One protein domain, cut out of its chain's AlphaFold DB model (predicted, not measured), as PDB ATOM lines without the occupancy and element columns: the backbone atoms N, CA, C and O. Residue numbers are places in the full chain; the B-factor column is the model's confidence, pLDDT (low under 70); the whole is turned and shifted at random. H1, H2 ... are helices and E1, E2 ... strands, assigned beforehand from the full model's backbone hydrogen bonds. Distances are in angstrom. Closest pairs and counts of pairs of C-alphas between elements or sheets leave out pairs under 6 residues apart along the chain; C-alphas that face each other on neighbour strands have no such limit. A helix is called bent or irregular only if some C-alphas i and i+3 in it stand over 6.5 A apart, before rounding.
ATOM      1  N   ASP A   3     101.980 114.682 201.753       85.44
ATOM      2  CA  ASP A   3     102.019 113.896 200.527       85.44
ATOM      3  C   ASP A   3     102.836 114.621 199.461       85.44
ATOM      4  O   ASP A   3     102.655 115.823 199.215       85.44
ATOM      5  N   ALA A   4     103.713 113.882 198.789       87.44
ATOM      6  CA  ALA A   4     104.565 114.437 197.748       87.44
ATOM      7  C   ALA A   4     104.597 113.537 196.520       87.44
ATOM      8  O   ALA A   4     104.604 112.319 196.634       87.44
ATOM      9  N   ILE A   5     104.620 114.128 195.335       88.75
ATOM     10  CA  ILE A   5     104.701 113.378 194.084       88.75
ATOM     11  C   ILE A   5     106.174 113.143 193.763       88.75
ATOM     12  O   ILE A   5     106.934 114.107 193.645       88.75
ATOM     13  N   LEU A   6     106.573 111.883 193.598       88.62
ATOM     14  CA  LEU A   6     107.926 111.524 193.191       88.62
ATOM     15  C   LEU A   6     108.189 112.012 191.763       88.62
ATOM     16  O   LEU A   6     107.505 111.608 190.826       88.62
ATOM     17  N   GLN A   7     109.189 112.871 191.589       90.38
ATOM     18  CA  GLN A   7     109.608 113.361 190.275       90.38
ATOM     19  C   GLN A   7     110.760 112.531 189.719       90.38
ATOM     20  O   GLN A   7     110.739 112.146 188.551       90.38
ATOM     21  N   GLN A   8     111.774 112.279 190.545       88.12
ATOM     22  CA  GLN A   8     112.988 111.590 190.125       88.12
ATOM     23  C   GLN A   8     113.751 111.052 191.335       88.12
ATOM     24  O   GLN A   8     113.771 111.688 192.388       88.12
ATOM     25  N   ILE A   9     114.398 109.904 191.154       87.12
ATOM     26  CA  ILE A   9     115.376 109.349 192.091       87.12
ATOM     27  C   ILE A   9     116.751 109.858 191.654       87.12
ATOM     28  O   ILE A   9     117.092 109.741 190.481       87.12
ATOM     29  N   ILE A  10     117.495 110.492 192.560       89.75
ATOM     30  CA  ILE A  10     118.783 111.129 192.239       89.75
ATOM     31  C   ILE A  10     119.946 110.225 192.602       89.75
ATOM     32  O   ILE A  10     120.886 110.088 191.828       89.75
ATOM     33  N   TYR A  11     119.893 109.634 193.788       87.88
ATOM     34  CA  TYR A  11     120.952 108.769 194.267       87.88
ATOM     35  C   TYR A  11     120.398 107.774 195.282       87.88
ATOM     36  O   TYR A  11     119.364 108.001 195.917       87.88
ATOM     37  N   ILE A  12     121.119 106.676 195.457       85.75
ATOM     38  CA  ILE A  12     120.923 105.726 196.539       85.75
ATOM     39  C   ILE A  12     122.258 105.673 197.267       85.75
ATOM     40  O   ILE A  12     123.301 105.470 196.649       85.75
ATOM     41  N   LYS A  13     122.237 105.893 198.579       83.88
ATOM     42  CA  LYS A  13     123.443 105.791 199.393       83.88
ATOM     43  C   LYS A  13     124.029 104.383 199.243       83.88
ATOM     44  O   LYS A  13     123.280 103.410 199.274       83.88
ATOM     45  N   ASP A  14     125.345 104.312 199.060       82.62
ATOM     46  CA  ASP A  14     126.109 103.074 198.850       82.62
ATOM     47  C   ASP A  14     125.906 102.389 197.481       82.62
ATOM     48  O   ASP A  14     126.402 101.283 197.279       82.62
ATOM     49  N   ILE A  15     125.232 103.040 196.521       83.00
ATOM     50  CA  ILE A  15     125.124 102.558 195.134       83.00
ATOM     51  C   ILE A  15     125.666 103.629 194.176       83.00
ATOM     52  O   ILE A  15     125.263 104.791 194.274       83.00
ATOM     53  N   PRO A  16     126.559 103.270 193.234       83.06
ATOM     54  CA  PRO A  16     126.996 104.180 192.182       83.06
ATOM     55  C   PRO A  16     125.804 104.697 191.370       83.06
ATOM     56  O   PRO A  16     124.917 103.928 191.007       83.06
ATOM     57  N   THR A  17     125.796 105.986 191.029       83.06
ATOM     58  CA  THR A  17     124.721 106.605 190.227       83.06
ATOM     59  C   THR A  17     124.531 105.957 188.856       83.06
ATOM     60  O   THR A  17     123.435 106.000 188.314       83.06
ATOM     61  N   GLU A  18     125.572 105.331 188.311       85.12
ATOM     62  CA  GLU A  18     125.532 104.598 187.039       85.12
ATOM     63  C   GLU A  18     124.704 103.308 187.136       85.12
ATOM     64  O   GLU A  18     124.069 102.903 186.171       85.12
ATOM     65  N   LEU A  19     124.664 102.699 188.324       82.94
ATOM     66  CA  LEU A  19     123.952 101.450 188.606       82.94
ATOM     67  C   LEU A  19     122.582 101.695 189.248       82.94
ATOM     68  O   LEU A  19     121.952 100.769 189.759       82.94
ATOM     69  N   LEU A  20     122.117 102.945 189.271       81.44
ATOM     70  CA  LEU A  20     120.910 103.331 189.992       81.44
ATOM     71  C   LEU A  20     119.663 102.657 189.407       81.44
ATOM     72  O   LEU A  20     118.896 102.029 190.138       81.44
ATOM     73  N   ASP A  21     119.483 102.765 188.090       79.00
ATOM     74  CA  ASP A  21     118.351 102.175 187.374       79.00
ATOM     75  C   ASP A  21     118.367 100.642 187.448       79.00
ATOM     76  O   ASP A  21     117.320 100.018 187.651       79.00
ATOM     77  N   GLU A  22     119.551 100.026 187.372       82.06
ATOM     78  CA  GLU A  22     119.720  98.580 187.551       82.06
ATOM     79  C   GLU A  22     119.360  98.145 188.972       82.06
ATOM     80  O   GLU A  22     118.573  97.217 189.146       82.06
ATOM     81  N   ALA A  23     119.842  98.854 189.997       77.25
ATOM     82  CA  ALA A  23     119.554  98.539 191.394       77.25
ATOM     83  C   ALA A  23     118.060  98.672 191.737       77.25
ATOM     84  O   ALA A  23     117.519  97.870 192.511       77.25
ATOM     85  N   ILE A  24     117.379  99.663 191.152       77.94
ATOM     86  CA  ILE A  24     115.928  99.843 191.294       77.94
ATOM     87  C   ILE A  24     115.184  98.693 190.604       77.94
ATOM     88  O   ILE A  24     114.290  98.094 191.207       77.94
ATOM     89  N   THR A  25     115.569  98.361 189.370       74.31
ATOM     90  CA  THR A  25     114.915  97.323 188.557       74.31
ATOM     91  C   THR A  25     115.118  95.927 189.147       74.31
ATOM     92  O   THR A  25     114.172  95.145 189.240       74.31
ATOM     93  N   ALA A  26     116.331  95.629 189.610       75.56
ATOM     94  CA  ALA A  26     116.677  94.369 190.256       75.56
ATOM     95  C   ALA A  26     116.061  94.236 191.661       75.56
ATOM     96  O   ALA A  26     115.924  93.128 192.183       75.56
ATOM     97  N   GLY A  27     115.646  95.350 192.278       69.75
ATOM     98  CA  GLY A  27     115.108  95.352 193.636       69.75
ATOM     99  C   GLY A  27     116.149  94.945 194.683       69.75
ATOM    100  O   GLY A  27     115.801  94.327 195.689       69.75
ATOM    101  N   GLU A  28     117.424  95.268 194.450       70.19
ATOM    102  CA  GLU A  28     118.527  94.946 195.374       70.19
ATOM    103  C   GLU A  28     118.624  95.905 196.570       70.19
ATOM    104  O   GLU A  28     119.443  95.733 197.476       70.19
ATOM    105  N   LEU A  29     117.749  96.908 196.605       75.56
ATOM    106  CA  LEU A  29     117.649  97.878 197.683       75.56
ATOM    107  C   LEU A  29     117.332  97.200 199.024       75.56
ATOM    108  O   LEU A  29     116.308  96.536 199.210       75.56
ATOM    109  N   ARG A  30     118.232  97.388 199.992       76.38
ATOM    110  CA  ARG A  30     118.125  96.790 201.325       76.38
ATOM    111  C   ARG A  30     117.369  97.702 202.287       76.38
ATOM    112  O   ARG A  30     117.314  98.922 202.138       76.38
ATOM    113  N   VAL A  31     116.798  97.088 203.321       81.06
ATOM    114  CA  VAL A  31     116.239  97.824 204.460       81.06
ATOM    115  C   VAL A  31     117.350  98.635 205.117       81.06
ATOM    116  O   VAL A  31     118.421  98.105 205.397       81.06
ATOM    117  N   GLY A  32     117.079  99.908 205.383       80.50
ATOM    118  CA  GLY A  32     118.038 100.849 205.943       80.50
ATOM    119  C   GLY A  32     118.706 101.749 204.907       80.50
ATOM    120  O   GLY A  32     119.223 102.790 205.316       80.50
ATOM    121  N   ASN A  33     118.635 101.420 203.609       85.19
ATOM    122  CA  ASN A  33     119.185 102.274 202.558       85.19
ATOM    123  C   ASN A  33     118.495 103.639 202.546       85.19
ATOM    124  O   ASN A  33     117.284 103.756 202.779       85.19
ATOM    125  N   ILE A  34     119.291 104.666 202.259       87.81
ATOM    126  CA  ILE A  34     118.841 106.049 202.138       87.81
ATOM    127  C   ILE A  34     118.800 106.396 200.656       87.81
ATOM    128  O   ILE A  34     119.765 106.161 199.932       87.81
ATOM    129  N   ILE A  35     117.678 106.945 200.210       88.50
ATOM    130  CA  ILE A  35     117.424 107.273 198.813       88.50
ATOM    131  C   ILE A  35     117.149 108.768 198.710       88.50
ATOM    132  O   ILE A  35     116.237 109.280 199.361       88.50
ATOM    133  N   GLY A  36     117.926 109.457 197.882       90.81
ATOM    134  CA  GLY A  36     117.715 110.855 197.539       90.81
ATOM    135  C   GLY A  36     116.661 110.984 196.446       90.81
ATOM    136  O   GLY A  36     116.837 110.473 195.337       90.81
ATOM    137  N   LEU A  37     115.568 111.676 196.747       90.81
ATOM    138  CA  LEU A  37     114.420 111.828 195.858       90.81
ATOM    139  C   LEU A  37     114.126 113.306 195.634       90.81
ATOM    140  O   LEU A  37     113.986 114.067 196.592       90.81
ATOM    141  N   TYR A  38     113.919 113.700 194.381       91.81
ATOM    142  CA  TYR A  38     113.176 114.920 194.114       91.81
ATOM    143  C   TYR A  38     111.693 114.635 194.201       91.81
ATOM    144  O   TYR A  38     111.141 113.842 193.430       91.81
ATOM    145  N   VAL A  39     111.039 115.346 195.104       91.25
ATOM    146  CA  VAL A  39     109.599 115.292 195.269       91.25
ATOM    147  C   VAL A  39     108.988 116.661 195.047       91.25
ATOM    148  O   VAL A  39     109.621 117.696 195.235       91.25
ATOM    149  N   ARG A  40     107.724 116.657 194.647       91.38
ATOM    150  CA  ARG A  40     106.897 117.852 194.564       91.38
ATOM    151  C   ARG A  40     105.807 117.737 195.628       91.38
ATOM    152  O   ARG A  40     104.879 116.949 195.425       91.38
ATOM    153  N   PRO A  41     105.914 118.429 196.776       87.88
ATOM    154  CA  PRO A  41     104.856 118.438 197.776       87.88
ATOM    155  C   PRO A  41     103.565 118.948 197.142       87.88
ATOM    156  O   PRO A  41     103.590 119.927 196.394       87.88
ATOM    157  N   LYS A  42     102.428 118.314 197.443       83.56
ATOM    158  CA  LYS A  42     101.134 118.766 196.900       83.56
ATOM    159  C   LYS A  42     100.719 120.153 197.403       83.56
ATOM    160  O   LYS A  42      99.947 120.822 196.735       83.56
ATOM    161  N   LEU A  43     101.219 120.547 198.573       79.00
ATOM    162  CA  LEU A  43     100.858 121.793 199.253       79.00
ATOM    163  C   LEU A  43     101.612 123.001 198.689       79.00
ATOM    164  O   LEU A  43     101.000 124.023 198.412       79.00
ATOM    165  N   THR A  44     102.929 122.878 198.520       77.81
ATOM    166  CA  THR A  44     103.803 123.977 198.076       77.81
ATOM    167  C   THR A  44     104.033 123.980 196.571       77.81
ATOM    168  O   THR A  44     104.254 125.030 195.990       77.81
ATOM    169  N   GLY A  45     103.999 122.817 195.912       77.00
ATOM    170  CA  GLY A  45     104.242 122.721 194.472       77.00
ATOM    171  C   GLY A  45     105.702 122.921 194.046       77.00
ATOM    172  O   GLY A  45     106.006 122.699 192.874       77.00
ATOM    173  N   ASP A  46     106.616 123.257 194.951       85.00
ATOM    174  CA  ASP A  46     108.037 123.403 194.636       85.00
ATOM    175  C   ASP A  46     108.785 122.072 194.647       85.00
ATOM    176  O   ASP A  46     108.525 121.173 195.449       85.00
ATOM    177  N   LYS A  47     109.755 121.932 193.743       87.88
ATOM    178  CA  LYS A  47     110.608 120.745 193.685       87.88
ATOM    179  C   LYS A  47     111.576 120.773 194.869       87.88
ATOM    180  O   LYS A  47     112.442 121.633 194.943       87.88
ATOM    181  N   THR A  48     111.436 119.810 195.773       89.38
ATOM    182  CA  THR A  48     112.254 119.684 196.985       89.38
ATOM    183  C   THR A  48     113.054 118.389 196.934       89.38
ATOM    184  O   THR A  48     112.517 117.339 196.572       89.38
ATOM    185  N   LEU A  49     114.339 118.456 197.283       90.81
ATOM    186  CA  LEU A  49     115.160 117.270 197.507       90.81
ATOM    187  C   LEU A  49     114.902 116.753 198.920       90.81
ATOM    188  O   LEU A  49     115.005 117.510 199.883       90.81
ATOM    189  N   ILE A  50     114.582 115.471 199.038       90.25
ATOM    190  CA  ILE A  50     114.426 114.803 200.327       90.25
ATOM    191  C   ILE A  50     115.238 113.517 200.360       90.25
ATOM    192  O   ILE A  50     115.469 112.877 199.334       90.25
ATOM    193  N   GLU A  51     115.593 113.102 201.566       91.62
ATOM    194  CA  GLU A  51     116.165 111.789 201.823       91.62
ATOM    195  C   GLU A  51     115.089 110.878 202.406       91.62
ATOM    196  O   GLU A  51     114.402 111.237 203.369       91.62
ATOM    197  N   LEU A  52     114.936 109.696 201.820       89.25
ATOM    198  CA  LEU A  52     113.995 108.675 202.249       89.25
ATOM    199  C   LEU A  52     114.751 107.447 202.752       89.25
ATOM    200  O   LEU A  52     115.536 106.856 202.014       89.25
ATOM    201  N   LYS A  53     114.464 107.007 203.976       89.00
ATOM    202  CA  LYS A  53     114.984 105.746 204.511       89.00
ATOM    203  C   LYS A  53     114.013 104.603 204.234       89.00
ATOM    204  O   LYS A  53     112.854 104.649 204.657       89.00
ATOM    205  N   LEU A  54     114.497 103.546 203.585       84.44
ATOM    206  CA  LEU A  54     113.736 102.309 203.425       84.44
ATOM    207  C   LEU A  54     113.635 101.576 204.762       84.44
ATOM    208  O   LEU A  54     114.641 101.285 205.408       84.44
ATOM    209  N   GLN A  55     112.417 101.244 205.175       82.62
ATOM    210  CA  GLN A  55     112.154 100.550 206.438       82.62
ATOM    211  C   GLN A  55     111.797  99.076 206.245       82.62
ATOM    212  O   GLN A  55     111.934  98.291 207.179       82.62
ATOM    213  N   LYS A  56     111.332  98.678 205.055       75.50
ATOM    214  CA  LYS A  56     110.923  97.294 204.775       75.50
ATOM    215  C   LYS A  56     111.305  96.874 203.353       75.50
ATOM    216  O   LYS A  56     111.142  97.651 202.419       75.50
ATOM    217  N   LYS A  57     111.726  95.616 203.187       72.31
ATOM    218  CA  LYS A  57     112.095  95.014 201.892       72.31
ATOM    219  C   LYS A  57     110.903  95.022 200.929       72.31
ATOM    220  O   LYS A  57     109.815  94.612 201.343       72.31
ATOM    221  N   GLY A  58     111.070  95.475 199.689       71.31
ATOM    222  CA  GLY A  58     109.990  95.627 198.708       71.31
ATOM    223  C   GLY A  58     109.380  97.032 198.644       71.31
ATOM    224  O   GLY A  58     108.485  97.255 197.833       71.31
ATOM    225  N   GLN A  59     109.808  97.976 199.494       73.62
ATOM    226  CA  GLN A  59     109.360  99.378 199.418       73.62
ATOM    227  C   GLN A  59     109.934 100.106 198.199       73.62
ATOM    228  O   GLN A  59     109.290 101.006 197.671       73.62
ATOM    229  N   GLU A  60     111.103  99.690 197.726       73.31
ATOM    230  CA  GLU A  60     111.759 100.199 196.528       73.31
ATOM    231  C   GLU A  60     110.890 100.088 195.274       73.31
ATOM    232  O   GLU A  60     110.822 101.022 194.483       73.31
ATOM    233  N   ARG A  61     110.123  98.999 195.148       71.50
ATOM    234  CA  ARG A  61     109.210  98.769 194.017       71.50
ATOM    235  C   ARG A  61     108.074  99.790 193.953       71.50
ATOM    236  O   ARG A  61     107.415  99.927 192.927       71.50
ATOM    237  N   LEU A  62     107.825 100.474 195.068       70.38
ATOM    238  CA  LEU A  62     106.781 101.481 195.209       70.38
ATOM    239  C   LEU A  62     107.287 102.875 194.813       70.38
ATOM    240  O   LEU A  62     106.488 103.793 194.643       70.38
ATOM    241  N   LEU A  63     108.601 103.051 194.653       77.94
ATOM    242  CA  LEU A  63     109.221 104.316 194.266       77.94
ATOM    243  C   LEU A  63     109.197 104.475 192.744       77.94
ATOM    244  O   LEU A  63     110.221 104.429 192.074       77.94
ATOM    245  N   GLN A  64     108.001 104.667 192.193       77.62
ATOM    246  CA  GLN A  64     107.816 104.938 190.768       77.62
ATOM    247  C   GLN A  64     107.581 106.426 190.514       77.62
ATOM    248  O   GLN A  64     106.838 107.095 191.239       77.62
ATOM    249  N   LYS A  65     108.194 106.950 189.452       83.25
ATOM    250  CA  LYS A  65     107.991 108.333 189.013       83.25
ATOM    251  C   LYS A  65     106.497 108.622 188.817       83.25
ATOM    252  O   LYS A  65     105.775 107.839 188.213       83.25
ATOM    253  N   GLY A  66     106.037 109.752 189.344       82.19
ATOM    254  CA  GLY A  66     104.636 110.170 189.310       82.19
ATOM    255  C   GLY A  66     103.764 109.599 190.431       82.19
ATOM    256  O   GLY A  66     102.640 110.072 190.607       82.19
ATOM    257  N   GLN A  67     104.248 108.644 191.239       82.69
ATOM    258  CA  GLN A  67     103.491 108.213 192.413       82.69
ATOM    259  C   GLN A  67     103.473 109.286 193.502       82.69
ATOM    260  O   GLN A  67     104.453 109.986 193.749       82.69
ATOM    261  N   THR A  68     102.336 109.381 194.187       84.75
ATOM    262  CA  THR A  68     102.237 110.129 195.442       84.75
ATOM    263  C   THR A  68     102.832 109.276 196.552       84.75
ATOM    264  O   THR A  68     102.405 108.149 196.735       84.75
ATOM    265  N   LEU A  69     103.796 109.799 197.293       85.62
ATOM    266  CA  LEU A  69     104.413 109.161 198.442       85.62
ATOM    267  C   LEU A  69     103.913 109.855 199.717       85.62
ATOM    268  O   LEU A  69     104.099 111.071 199.846       85.62
ATOM    269  N   PRO A  70     103.299 109.123 200.661       86.06
ATOM    270  CA  PRO A  70     102.958 109.666 201.967       86.06
ATOM    271  C   PRO A  70     104.204 109.673 202.851       86.06
ATOM    272  O   PRO A  70     104.691 108.623 203.292       86.06
ATOM    273  N   LEU A  71     104.725 110.868 203.114       87.00
ATOM    274  CA  LEU A  71     105.978 111.056 203.830       87.00
ATOM    275  C   LEU A  71     105.722 111.436 205.288       87.00
ATOM    276  O   LEU A  71     104.994 112.384 205.619       87.00
ATOM    277  N   LYS A  72     106.386 110.704 206.181       88.12
ATOM    278  CA  LYS A  72     106.463 111.001 207.610       88.12
ATOM    279  C   LYS A  72     107.904 111.335 207.966       88.12
ATOM    280  O   LYS A  72     108.828 110.659 207.538       88.12
ATOM    281  N   GLN A  73     108.091 112.378 208.762       85.88
ATOM    282  CA  GLN A  73     109.408 112.739 209.261       85.88
ATOM    283  C   GLN A  73     109.845 111.735 210.340       85.88
ATOM    284  O   GLN A  73     109.106 111.491 211.297       85.88
ATOM    285  N   CYS A  74     111.025 111.145 210.164       83.00
ATOM    286  CA  CYS A  74     111.670 110.195 211.070       83.00
ATOM    287  C   CYS A  74     113.005 110.790 211.557       83.00
ATOM    288  O   CYS A  74     114.081 110.275 211.254       83.00
ATOM    289  N   GLY A  75     112.944 111.919 212.267       83.62
ATOM    290  CA  GLY A  75     114.129 112.707 212.622       83.62
ATOM    291  C   GLY A  75     114.522 113.668 211.496       83.62
ATOM    292  O   GLY A  75     113.709 114.500 211.094       83.62
ATOM    293  N   GLN A  76     115.756 113.561 210.992       83.38
ATOM    294  CA  GLN A  76     116.252 114.374 209.865       83.38
ATOM    295  C   GLN A  76     115.928 113.775 208.485       83.38
ATOM    296  O   GLN A  76     116.005 114.473 207.483       83.38
ATOM    297  N   ILE A  77     115.533 112.500 208.439       88.31
ATOM    298  CA  ILE A  77     115.242 111.755 207.209       88.31
ATOM    299  C   ILE A  77     113.738 111.449 207.161       88.31
ATOM    300  O   ILE A  77     113.079 111.339 208.202       88.31
ATOM    301  N   TYR A  78     113.171 111.295 205.967       88.69
ATOM    302  CA  TYR A  78     111.776 110.901 205.786       88.69
ATOM    303  C   TYR A  78     111.614 109.379 205.685       88.69
ATOM    304  O   TYR A  78     112.492 108.657 205.218       88.69
ATOM    305  N   CYS A  79     110.454 108.882 206.100       86.69
ATOM    306  CA  CYS A  79     110.025 107.497 205.936       86.69
ATOM    307  C   CYS A  79     108.676 107.443 205.215       86.69
ATOM    308  O   CYS A  79     107.847 108.349 205.351       86.69
ATOM    309  N   LEU A  80     108.421 106.336 204.519       83.88
ATOM    310  CA  LEU A  80     107.084 106.014 204.022       83.88
ATOM    311  C   LEU A  80     106.182 105.567 205.173       83.88
ATOM    312  O   LEU A  80     106.608 104.828 206.061       83.88
ATOM    313  N   ARG A  81     104.913 105.972 205.129       80.88
ATOM    314  CA  ARG A  81     103.893 105.506 206.078       80.88
ATOM    315  C   ARG A  81     103.637 103.999 205.916       80.88
ATOM    316  O   ARG A  81     103.556 103.503 204.794       80.88
ATOM    317  N   GLU A  82     103.458 103.276 207.023       67.38
ATOM    318  CA  GLU A  82     103.225 101.821 206.995       67.38
ATOM    319  C   GLU A  82     101.956 101.429 206.224       67.38
ATOM    320  O   GLU A  82     101.991 100.485 205.437       67.38
ATOM    321  N   GLU A  83     100.885 102.217 206.352       64.69
ATOM    322  CA  GLU A  83      99.594 102.019 205.669       64.69
ATOM    323  C   GLU A  83      99.671 102.174 204.137       64.69
ATOM    324  O   GLU A  83      98.761 101.769 203.414       64.69
TER     325      GLU A  83
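This is residues 3 to 83 of the 125 residues of an uncharacterized protein of Candidatus Altiarchaeales archaeon (UniProt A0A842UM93). The domain is a small closed barrel of five strands, E1 to E5, with a single irregular helix, H1, packed on it at E1 alone. Two strands, E1 and E2, bend strongly as they wrap round the barrel, and a long link, residues 54 to 67, leaves the end of E3 and folds back to the start of E4. The printed part has 81 residues with one named helix and five named strands, in the order E1, H1, E2, E3, E4, E5, and its class is mixed, helices and strands. Round the ring run E1, E2, E3, E5, E4 and back to E1; the neighbours are antiparallel but for the parallel pair E3 and E5. The whole is compact and rounded, with a radius of gyration of the C-alphas of 11.8 A and spans of 32 by 24 by 20 A.

E1, the longest strand by residues, holds residues 3 to 12; it begins at C-alpha 3, (102.019, 113.896, 200.527), runs 21.0 A from first to last C-alpha, and bends by 79 degrees at residue 7. H1 holds residues 17 to 26, 14.6 A, and begins at C-alpha 17, (124.721, 106.605, 190.227). It is irregular: C-alphas 18 and 21 are 7.6 A apart, against about 5 A in a regular helix. E2 holds residues 34 to 41, 19.2 A, and bends by 62 degrees at residue 38. E3 holds residues 48 to 53, 16.1 A. E4 holds residues 68 to 74, 18.3 A. E5 holds residues 77 to 80, 10.5 A, and ends at C-alpha 80, (107.084, 106.014, 204.022).

In the barrel, E1 has E2 on one side, beside residues 4 to 12, and E4 on the other side, beside residues 3 to 5. E1 and E2 are antiparallel, with 146 degrees between their directions; N 5 and O 40 are within hydrogen-bond range at 2.8 A, and N 10 and O 36 at 2.9 A. E2 and E3 form a hairpin, antiparallel at 139 degrees, with N 35 and O 52 at 2.8 A and N 48 and O 39 at 2.8 A. E3 and E5 are parallel, with N 53 and O 78 at 2.9 A and N 78 and O 51 at 2.9 A. E5 and E4 form a hairpin too, antiparallel at 132 degrees, with N 74 and O 77 at 2.8 A. E4 and E1 are antiparallel and close the ring, with N 69 and O 4 at 2.7 A. The pairing of E4 is staggered: residues 68 to 70 pair with E1 and residues 71 to 74 with E5. E1 and E5 are apart, and so are E3 and E4. H1 is on the barrel, and the closest C-alphas of H1 and E1 are those of Thr 17 and Tyr 11, 5.9 A apart. In H1, 4 of 6 O i to N i+4 pairs are within hydrogen-bond range, and 4 of 7 O i to N i+3 pairs.

The two C-alphas farthest apart are those of Ala 26 and Thr 44, 33.2 A. The C-alphas of Asp 3 and Glu 83, the first and last printed residues, are 13.2 A apart. The printed part has no cut. The links E1 to H1 and E4 to E5 are tight, those from H1 to E2 and from E2 to E3 are short, and the link E3 to E4 is long, with 14 residues. The mean pLDDT of the printed part is 82.8; residue 27 and residues 82 to 83 are under 70.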